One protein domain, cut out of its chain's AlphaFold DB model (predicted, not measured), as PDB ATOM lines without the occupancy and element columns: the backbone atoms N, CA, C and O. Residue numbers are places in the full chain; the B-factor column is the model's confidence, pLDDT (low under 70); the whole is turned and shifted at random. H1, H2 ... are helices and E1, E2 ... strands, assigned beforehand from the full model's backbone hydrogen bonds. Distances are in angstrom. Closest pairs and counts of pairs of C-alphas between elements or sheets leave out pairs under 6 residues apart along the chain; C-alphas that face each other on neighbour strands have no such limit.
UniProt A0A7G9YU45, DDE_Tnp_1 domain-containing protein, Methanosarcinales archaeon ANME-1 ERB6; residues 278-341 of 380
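AT A GLANCE: This is residues 278 to 341 of the 380 residues of the protein "DDE_Tnp_1 domain-containing protein" of Methanosarcinales archaeon ANME-1 ERB6 (UniProt A0A7G9YU45). A strongly twisted sheet of three strands, E1, E2 and E3, makes most of the body, and the helix H2, which follows E3 with no residue between them but points another way, is a long arm that sticks out with residues 328 to 341. Before the sheet, residues 278 to 297 loop past it, with the short helix H1 among them. The printed part has 64 residues with two named helices and three named strands, in the order H1, E1, E2, E3, H2; the sheet runs E1, E2, E3, all antiparallel, and the class is mixed, helices and strands. The whole is loose, with a radius of gyration of the C-alphas of 13.9 A, and elongated, spanning 44 by 28 by 21 A.

IN THESE COORDINATES: Residues 278 to 285 come before the first named element. H1 is residues 286 to 289, with C-alpha 286 at (31.651, 55.261, 176.203). E1 is residues 298 to 302, 13.1 A long from first to last C-alpha. E2, residues 305 to 314, is the longest strand, 28.1 A, and begins with C-alpha 305 at (27.022, 34.091, 168.499). E3 is residues 317 to 324, 22.6 A long. H2, residues 325 to 341, is 24.4 A long and ends with C-alpha 341 at (1.777, 48.491, 167.663).

HOW THE PARTS SIT: The strands form a meander, each strand the antiparallel neighbour of the one before. E1 and E2 are a hairpin, with 132 degrees between their directions; N 300 and O 307 are within hydrogen-bond range at 3.0 A, and N 307 and O 300 at 2.8 A. E2 and E3 are also a hairpin, at 157 degrees, with N 312 and O 319 within hydrogen-bond range at 2.8 A. E1 and E3 are the edge strands and are apart. H1 is not on the sheet, but only just, with 4 pairs of C-alphas within 10 A. H1 is apart from E3, only just, the closest C-alphas being 8.3 A apart. H2 is on the sheet but only grazes it, with residues 325 to 327; the closest C-alphas of E2 and H2 are those of Arg 305 and Lys 326, 7.2 A apart. H1 and H2 are apart. In H2 every O i to N i+4 pair is within hydrogen-bond range; H1 is too short for such a pair, and its one O i to N i+3 pair is within range.

THE WHOLE: The C-alphas farthest apart, those of Lys 316 and Gln 341, are 44.3 A apart. Residues 328 to 341, which belong to H2, stand free; the body without them spans 33 by 22 by 21 A. The printed part has no cut. The link from H1 to E1 is short, and the links E1 to E2, E2 to E3 and E3 to H2 are tight. The mean pLDDT of the printed part is 82.5, and residues 291 to 294 are under 70.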
ATOM      1  N   ARG A 278      20.540  48.113 182.751       75.81
ATOM      2  CA  ARG A 278      21.145  48.856 181.623       75.81
ATOM      3  C   ARG A 278      21.308  50.354 181.892       75.81
ATOM      4  O   ARG A 278      22.161  50.998 181.315       75.81
ATOM      5  N   ASN A 279      20.487  50.924 182.766       79.00
ATOM      6  CA  ASN A 279      20.605  52.323 183.170       79.00
ATOM      7  C   ASN A 279      21.517  52.522 184.393       79.00
ATOM      8  O   ASN A 279      21.492  53.591 184.999       79.00
ATOM      9  N   SER A 280      22.270  51.497 184.805       80.19
ATOM     10  CA  SER A 280      23.212  51.619 185.909       80.19
ATOM     11  C   SER A 280      24.360  52.540 185.513       80.19
ATOM     12  O   SER A 280      25.027  52.317 184.506       80.19
ATOM     13  N   THR A 281      24.631  53.535 186.354       81.00
ATOM     14  CA  THR A 281      25.781  54.444 186.219       81.00
ATOM     15  C   THR A 281      27.123  53.740 186.410       81.00
ATOM     16  O   THR A 281      28.167  54.322 186.136       81.00
ATOM     17  N   LEU A 282      27.107  52.489 186.877       79.69
ATOM     18  CA  LEU A 282      28.297  51.662 187.031       79.69
ATOM     19  C   LEU A 282      28.833  51.153 185.682       79.69
ATOM     20  O   LEU A 282      29.995  50.762 185.602       79.69
ATOM     21  N   ILE A 283      28.003  51.156 184.632       81.88
ATOM     22  CA  ILE A 283      28.379  50.708 183.290       81.88
ATOM     23  C   ILE A 283      28.928  51.899 182.501       81.88
ATOM     24  O   ILE A 283      28.199  52.838 182.183       81.88
ATOM     25  N   ASP A 284      30.206  51.834 182.140       81.12
ATOM     26  CA  ASP A 284      30.791  52.770 181.178       81.12
ATOM     27  C   ASP A 284      30.382  52.400 179.747       81.12
ATOM     28  O   ASP A 284      30.880  51.431 179.170       81.12
ATOM     29  N   TYR A 285      29.453  53.175 179.190       82.00
ATOM     30  CA  TYR A 285      28.968  53.027 177.821       82.00
ATOM     31  C   TYR A 285      29.848  53.723 176.778       82.00
ATOM     32  O   TYR A 285      29.603  53.548 175.584       82.00
ATOM     33  N   ASP A 286      30.849  54.510 177.167       81.62
ATOM     34  CA  ASP A 286      31.651  55.261 176.203       81.62
ATOM     35  C   ASP A 286      32.557  54.330 175.388       81.62
ATOM     36  O   ASP A 286      32.695  54.522 174.179       81.62
ATOM     37  N   ILE A 287      33.032  53.236 175.994       75.94
ATOM     38  CA  ILE A 287      33.730  52.135 175.302       75.94
ATOM     39  C   ILE A 287      32.845  51.544 174.189       75.94
ATOM     40  O   ILE A 287      33.291  51.324 173.062       75.94
ATOM     41  N   LEU A 288      31.548  51.365 174.464       76.31
ATOM     42  CA  LEU A 288      30.586  50.851 173.484       76.31
ATOM     43  C   LEU A 288      30.280  51.859 172.367       76.31
ATOM     44  O   LEU A 288      30.047  51.454 171.229       76.31
ATOM     45  N   LYS A 289      30.270  53.165 172.668       74.69
ATOM     46  CA  LYS A 289      29.986  54.229 171.686       74.69
ATOM     47  C   LYS A 289      31.128  54.448 170.700       74.69
ATOM     48  O   LYS A 289      30.867  54.786 169.551       74.69
ATOM     49  N   LYS A 290      32.377  54.250 171.128       71.56
ATOM     50  CA  LYS A 290      33.548  54.386 170.250       71.56
ATOM     51  C   LYS A 290      33.596  53.326 169.145       71.56
ATOM     52  O   LYS A 290      34.292  53.524 168.155       71.56
ATOM     53  N   GLY A 291      32.888  52.204 169.305       60.75
ATOM     54  CA  GLY A 291      32.697  51.186 168.262       60.75
ATOM     55  C   GLY A 291      33.954  50.405 167.851       60.75
ATOM     56  O   GLY A 291      33.882  49.544 166.976       60.75
ATOM     57  N   SER A 292      35.108  50.671 168.468       67.69
ATOM     58  CA  SER A 292      36.359  49.983 168.163       67.69
ATOM     59  C   SER A 292      36.466  48.684 168.958       67.69
ATOM     60  O   SER A 292      36.613  48.701 170.179       67.69
ATOM     61  N   ARG A 293      36.490  47.543 168.257       67.88
ATOM     62  CA  ARG A 293      36.726  46.216 168.860       67.88
ATOM     63  C   ARG A 293      38.104  46.074 169.526       67.88
ATOM     64  O   ARG A 293      38.333  45.088 170.208       67.88
ATOM     65  N   LYS A 294      39.011  47.045 169.351       69.12
ATOM     66  CA  LYS A 294      40.321  47.076 170.024       69.12
ATOM     67  C   LYS A 294      40.241  47.449 171.507       69.12
ATOM     68  O   LYS A 294      41.186  47.167 172.226       69.12
ATOM     69  N   GLU A 295      39.161  48.097 171.950       74.38
ATOM     70  CA  GLU A 295      38.965  48.438 173.371       74.38
ATOM     71  C   GLU A 295      38.319  47.293 174.175       74.38
ATOM     72  O   GLU A 295      38.059  47.441 175.365       74.38
ATOM     73  N   PHE A 296      38.041  46.158 173.528       82.50
ATOM     74  CA  PHE A 296      37.492  44.972 174.175       82.50
ATOM     75  C   PHE A 296      38.623  44.102 174.717       82.50
ATOM     76  O   PHE A 296      39.652  43.939 174.065       82.50
ATOM     77  N   ASP A 297      38.395  43.491 175.879       84.88
ATOM     78  CA  ASP A 297      39.347  42.549 176.471       84.88
ATOM     79  C   ASP A 297      39.410  41.247 175.665       84.88
ATOM     80  O   ASP A 297      40.436  40.570 175.636       84.88
ATOM     81  N   GLY A 298      38.300  40.877 175.018       86.94
ATOM     82  CA  GLY A 298      38.213  39.641 174.260       86.94
ATOM     83  C   GLY A 298      36.856  39.408 173.610       86.94
ATOM     84  O   GLY A 298      35.904  40.182 173.755       86.94
ATOM     85  N   VAL A 299      36.788  38.307 172.864       88.19
ATOM     86  CA  VAL A 299      35.579  37.804 172.208       88.19
ATOM     87  C   VAL A 299      35.508  36.300 172.440       88.19
ATOM     88  O   VAL A 299      36.506  35.604 172.262       88.19
ATOM     89  N   PHE A 300      34.332  35.792 172.798       90.31
ATOM     90  CA  PHE A 300      34.066  34.356 172.893       90.31
ATOM     91  C   PHE A 300      32.802  33.983 172.120       90.31
ATOM     92  O   PHE A 300      31.981  34.839 171.782       90.31
ATOM     93  N   GLN A 301      32.654  32.696 171.810       90.19
ATOM     94  CA  GLN A 301      31.470  32.184 171.132       90.19
ATOM     95  C   GLN A 301      30.495  31.576 172.144       90.19
ATOM     96  O   GLN A 301      30.880  30.731 172.947       90.19
ATOM     97  N   PHE A 302      29.224  31.967 172.074       86.38
ATOM     98  CA  PHE A 302      28.137  31.390 172.863       86.38
ATOM     99  C   PHE A 302      26.918  31.188 171.972       86.38
ATOM    100  O   PHE A 302      26.470  32.125 171.315       86.38
ATOM    101  N   ASP A 303      26.400  29.961 171.909       86.38
ATOM    102  CA  ASP A 303      25.234  29.621 171.081       86.38
ATOM    103  C   ASP A 303      25.363  30.132 169.626       86.38
ATOM    104  O   ASP A 303      24.509  30.836 169.086       86.38
ATOM    105  N   LYS A 304      26.520  29.851 169.008       89.12
ATOM    106  CA  LYS A 304      26.900  30.295 167.650       89.12
ATOM    107  C   LYS A 304      26.972  31.822 167.452       89.12
ATOM    108  O   LYS A 304      27.162  32.271 166.322       89.12
ATOM    109  N   ARG A 305      26.868  32.627 168.513       86.12
ATOM    110  CA  ARG A 305      27.022  34.091 168.499       86.12
ATOM    111  C   ARG A 305      28.399  34.486 169.014       86.12
ATOM    112  O   ARG A 305      28.938  33.826 169.895       86.12
ATOM    113  N   HIS A 306      28.953  35.564 168.470       88.75
ATOM    114  CA  HIS A 306      30.205  36.146 168.951       88.75
ATOM    115  C   HIS A 306      29.875  37.236 169.964       88.75
ATOM    116  O   HIS A 306      29.217  38.218 169.619       88.75
ATOM    117  N   ILE A 307      30.321  37.050 171.202       88.00
ATOM    118  CA  ILE A 307      30.101  37.978 172.305       88.00
ATOM    119  C   ILE A 307      31.427  38.661 172.612       88.00
ATOM    120  O   ILE A 307      32.387  38.012 173.024       88.00
ATOM    121  N   GLY A 308      31.482  39.974 172.400       87.50
ATOM    122  CA  GLY A 308      32.598  40.791 172.866       87.50
ATOM    123  C   GLY A 308      32.427  41.116 174.344       87.50
ATOM    124  O   GLY A 308      31.308  41.377 174.782       87.50
ATOM    125  N   HIS A 309      33.511  41.145 175.112       89.50
ATOM    126  CA  HIS A 309      33.460  41.604 176.495       89.50
ATOM    127  C   HIS A 309      34.565  42.598 176.842       89.50
ATOM    128  O   HIS A 309      35.634  42.618 176.234       89.50
ATOM    129  N   TYR A 310      34.296  43.412 177.859       86.94
ATOM    130  CA  TYR A 310      35.296  44.238 178.523       86.94
ATOM    131  C   TYR A 310      34.996  44.341 180.016       86.94
ATOM    132  O   TYR A 310      33.849  44.219 180.461       86.94
ATOM    133  N   THR A 311      36.050  44.564 180.784       87.44
ATOM    134  CA  THR A 311      36.048  44.479 182.233       87.44
ATOM    135  C   THR A 311      36.443  45.811 182.838       87.44
ATOM    136  O   THR A 311      37.446  46.416 182.473       87.44
ATOM    137  N   GLN A 312      35.699  46.238 183.850       85.88
ATOM    138  CA  GLN A 312      36.036  47.402 184.652       85.88
ATOM    139  C   GLN A 312      36.138  47.012 186.118       85.88
ATOM    140  O   GLN A 312      35.227  46.405 186.680       85.88
ATOM    141  N   LYS A 313      37.232  47.409 186.768       83.81
ATOM    142  CA  LYS A 313      37.348  47.314 188.225       83.81
ATOM    143  C   LYS A 313      36.746  48.561 188.865       83.81
ATOM    144  O   LYS A 313      37.158  49.680 188.562       83.81
ATOM    145  N   ARG A 314      35.793  48.372 189.777       78.56
ATOM    146  CA  ARG A 314      35.198  49.435 190.599       78.56
ATOM    147  C   ARG A 314      35.363  49.046 192.066       78.56
ATOM    148  O   ARG A 314      34.552  48.333 192.648       78.56
ATOM    149  N   GLY A 315      36.470  49.483 192.667       78.94
ATOM    150  CA  GLY A 315      36.821  49.108 194.039       78.94
ATOM    151  C   GLY A 315      37.105  47.608 194.165       78.94
ATOM    152  O   GLY A 315      38.033  47.104 193.538       78.94
ATOM    153  N   LYS A 316      36.320  46.905 194.994       77.19
ATOM    154  CA  LYS A 316      36.419  45.444 195.184       77.19
ATOM    155  C   LYS A 316      35.592  44.641 194.177       77.19
ATOM    156  O   LYS A 316      35.715  43.422 194.138       77.19
ATOM    157  N   GLU A 317      34.747  45.309 193.397       81.75
ATOM    158  CA  GLU A 317      33.856  44.674 192.433       81.75
ATOM    159  C   GLU A 317      34.445  44.731 191.022       81.75
ATOM    160  O   GLU A 317      35.174  45.659 190.649       81.75
ATOM    161  N   GLN A 318      34.096  43.724 190.226       88.31
ATOM    162  CA  GLN A 318      34.438  43.636 188.817       88.31
ATOM    163  C   GLN A 318      33.149  43.676 188.002       88.31
ATOM    164  O   GLN A 318      32.247  42.868 188.210       88.31
ATOM    165  N   ILE A 319      33.073  44.622 187.073       87.75
ATOM    166  CA  ILE A 319      31.951  44.776 186.155       87.75
ATOM    167  C   ILE A 319      32.391  44.232 184.809       87.75
ATOM    168  O   ILE A 319      33.304  44.773 184.189       87.75
ATOM    169  N   ILE A 320      31.733  43.168 184.365       89.69
ATOM    170  CA  ILE A 320      31.947  42.584 183.046       89.69
ATOM    171  C   ILE A 320      30.777  43.017 182.174       89.69
ATOM    172  O   ILE A 320      29.619  42.748 182.497       89.69
ATOM    173  N   THR A 321      31.073  43.716 181.085       88.25
ATOM    174  CA  THR A 321      30.061  44.111 180.106       88.25
ATOM    175  C   THR A 321      30.171  43.214 178.891       88.25
ATOM    176  O   THR A 321      31.250  43.083 178.317       88.25
ATOM    177  N   LEU A 322      29.049  42.612 178.507       88.44
ATOM    178  CA  LEU A 322      28.937  41.711 177.365       88.44
ATOM    179  C   LEU A 322      28.176  42.409 176.234       88.44
ATOM    180  O   LEU A 322      27.079  42.933 176.444       88.44
ATOM    181  N   LEU A 323      28.754  42.406 175.036       87.06
ATOM    182  CA  LEU A 323      28.144  42.907 173.813       87.06
ATOM    183  C   LEU A 323      27.822  41.739 172.882       87.06
ATOM    184  O   LEU A 323      28.712  41.146 172.275       87.06
ATOM    185  N   ASP A 324      26.529  41.479 172.727       88.75
ATOM    186  CA  ASP A 324      25.983  40.601 171.697       88.75
ATOM    187  C   ASP A 324      25.279  41.460 170.638       88.75
ATOM    188  O   ASP A 324      24.182  41.983 170.856       88.75
ATOM    189  N   GLU A 325      25.936  41.654 169.491       83.12
ATOM    190  CA  GLU A 325      25.399  42.463 168.390       83.12
ATOM    191  C   GLU A 325      24.120  41.859 167.794       83.12
ATOM    192  O   GLU A 325      23.222  42.604 167.393       83.12
ATOM    193  N   LYS A 326      24.004  40.523 167.772       84.12
ATOM    194  CA  LYS A 326      22.841  39.832 167.207       84.12
ATOM    195  C   LYS A 326      21.628  40.006 168.116       84.12
ATOM    196  O   LYS A 326      20.582  40.454 167.650       84.12
ATOM    197  N   LEU A 327      21.791  39.750 169.415       84.88
ATOM    198  CA  LEU A 327      20.727  39.954 170.399       84.88
ATOM    199  C   LEU A 327      20.304  41.425 170.461       84.88
ATOM    200  O   LEU A 327      19.115  41.730 170.502       84.88
ATOM    201  N   LYS A 328      21.262  42.358 170.395       83.69
ATOM    202  CA  LYS A 328      20.969  43.796 170.335       83.69
ATOM    203  C   LYS A 328      20.094  44.146 169.127       83.69
ATOM    204  O   LYS A 328      19.166  44.944 169.265       83.69
ATOM    205  N   ALA A 329      20.390  43.586 167.953       82.19
ATOM    206  CA  ALA A 329      19.607  43.817 166.743       82.19
ATOM    207  C   ALA A 329      18.182  43.257 166.883       82.19
ATOM    208  O   ALA A 329      17.219  43.986 166.641       82.19
ATOM    209  N   GLU A 330      18.048  42.014 167.352       84.56
ATOM    210  CA  GLU A 330      16.758  41.355 167.596       84.56
ATOM    211  C   GLU A 330      15.891  42.148 168.586       84.56
ATOM    212  O   GLU A 330      14.749  42.489 168.274       84.56
ATOM    213  N   GLU A 331      16.446  42.540 169.737       80.44
ATOM    214  CA  GLU A 331      15.741  43.352 170.734       80.44
ATOM    215  C   GLU A 331      15.308  44.714 170.180       80.44
ATOM    216  O   GLU A 331      14.207  45.188 170.471       80.44
ATOM    217  N   THR A 332      16.159  45.350 169.368       82.12
ATOM    218  CA  THR A 332      15.844  46.631 168.723       82.12
ATOM    219  C   THR A 332      14.663  46.465 167.768       82.12
ATOM    220  O   THR A 332      13.721  47.259 167.807       82.12
ATOM    221  N   SER A 333      14.657  45.402 166.961       83.31
ATOM    222  CA  SER A 333      13.533  45.063 166.085       83.31
ATOM    223  C   SER A 333      12.247  44.800 166.873       83.31
ATOM    224  O   SER A 333      11.197  45.336 166.514       83.31
ATOM    225  N   THR A 334      12.310  44.041 167.973       83.38
ATOM    226  CA  THR A 334      11.152  43.788 168.847       83.38
ATOM    227  C   THR A 334      10.620  45.077 169.477       83.38
ATOM    228  O   THR A 334       9.406  45.296 169.493       83.38
ATOM    229  N   LEU A 335      11.502  45.960 169.953       81.00
ATOM    230  CA  LEU A 335      11.123  47.249 170.532       81.00
ATOM    231  C   LEU A 335      10.433  48.143 169.496       81.00
ATOM    232  O   LEU A 335       9.365  48.690 169.772       81.00
ATOM    233  N   ILE A 336      11.003  48.259 168.293       83.50
ATOM    234  CA  ILE A 336      10.408  49.022 167.188       83.50
ATOM    235  C   ILE A 336       9.029  48.453 166.838       83.50
ATOM    236  O   ILE A 336       8.066  49.207 166.690       83.50
ATOM    237  N   TYR A 337       8.902  47.126 166.758       85.00
ATOM    238  CA  TYR A 337       7.621  46.472 166.516       85.00
ATOM    239  C   TYR A 337       6.587  46.818 167.601       85.00
ATOM    240  O   TYR A 337       5.467  47.218 167.276       85.00
ATOM    241  N   ALA A 338       6.958  46.738 168.881       81.19
ATOM    242  CA  ALA A 338       6.077  47.075 169.997       81.19
ATOM    243  C   ALA A 338       5.647  48.554 169.981       81.19
ATOM    244  O   ALA A 338       4.462  48.855 170.146       81.19
ATOM    245  N   ILE A 339       6.579  49.476 169.712       85.31
ATOM    246  CA  ILE A 339       6.290  50.910 169.559       85.31
ATOM    247  C   ILE A 339       5.296  51.130 168.415       85.31
ATOM    248  O   ILE A 339       4.297  51.827 168.597       85.31
ATOM    249  N   ASN A 340       5.513  50.491 167.265       84.69
ATOM    250  CA  ASN A 340       4.614  50.596 166.118       84.69
ATOM    251  C   ASN A 340       3.202  50.089 166.449       84.69
ATOM    252  O   ASN A 340       2.215  50.706 166.045       84.69
ATOM    253  N   GLN A 341       3.077  49.003 167.217       80.44
ATOM    254  CA  GLN A 341       1.777  48.491 167.663       80.44
ATOM    255  C   GLN A 341       1.069  49.448 168.634       80.44
ATOM    256  O   GLN A 341      -0.136  49.677 168.514       80.44
TER     257      GLN A 341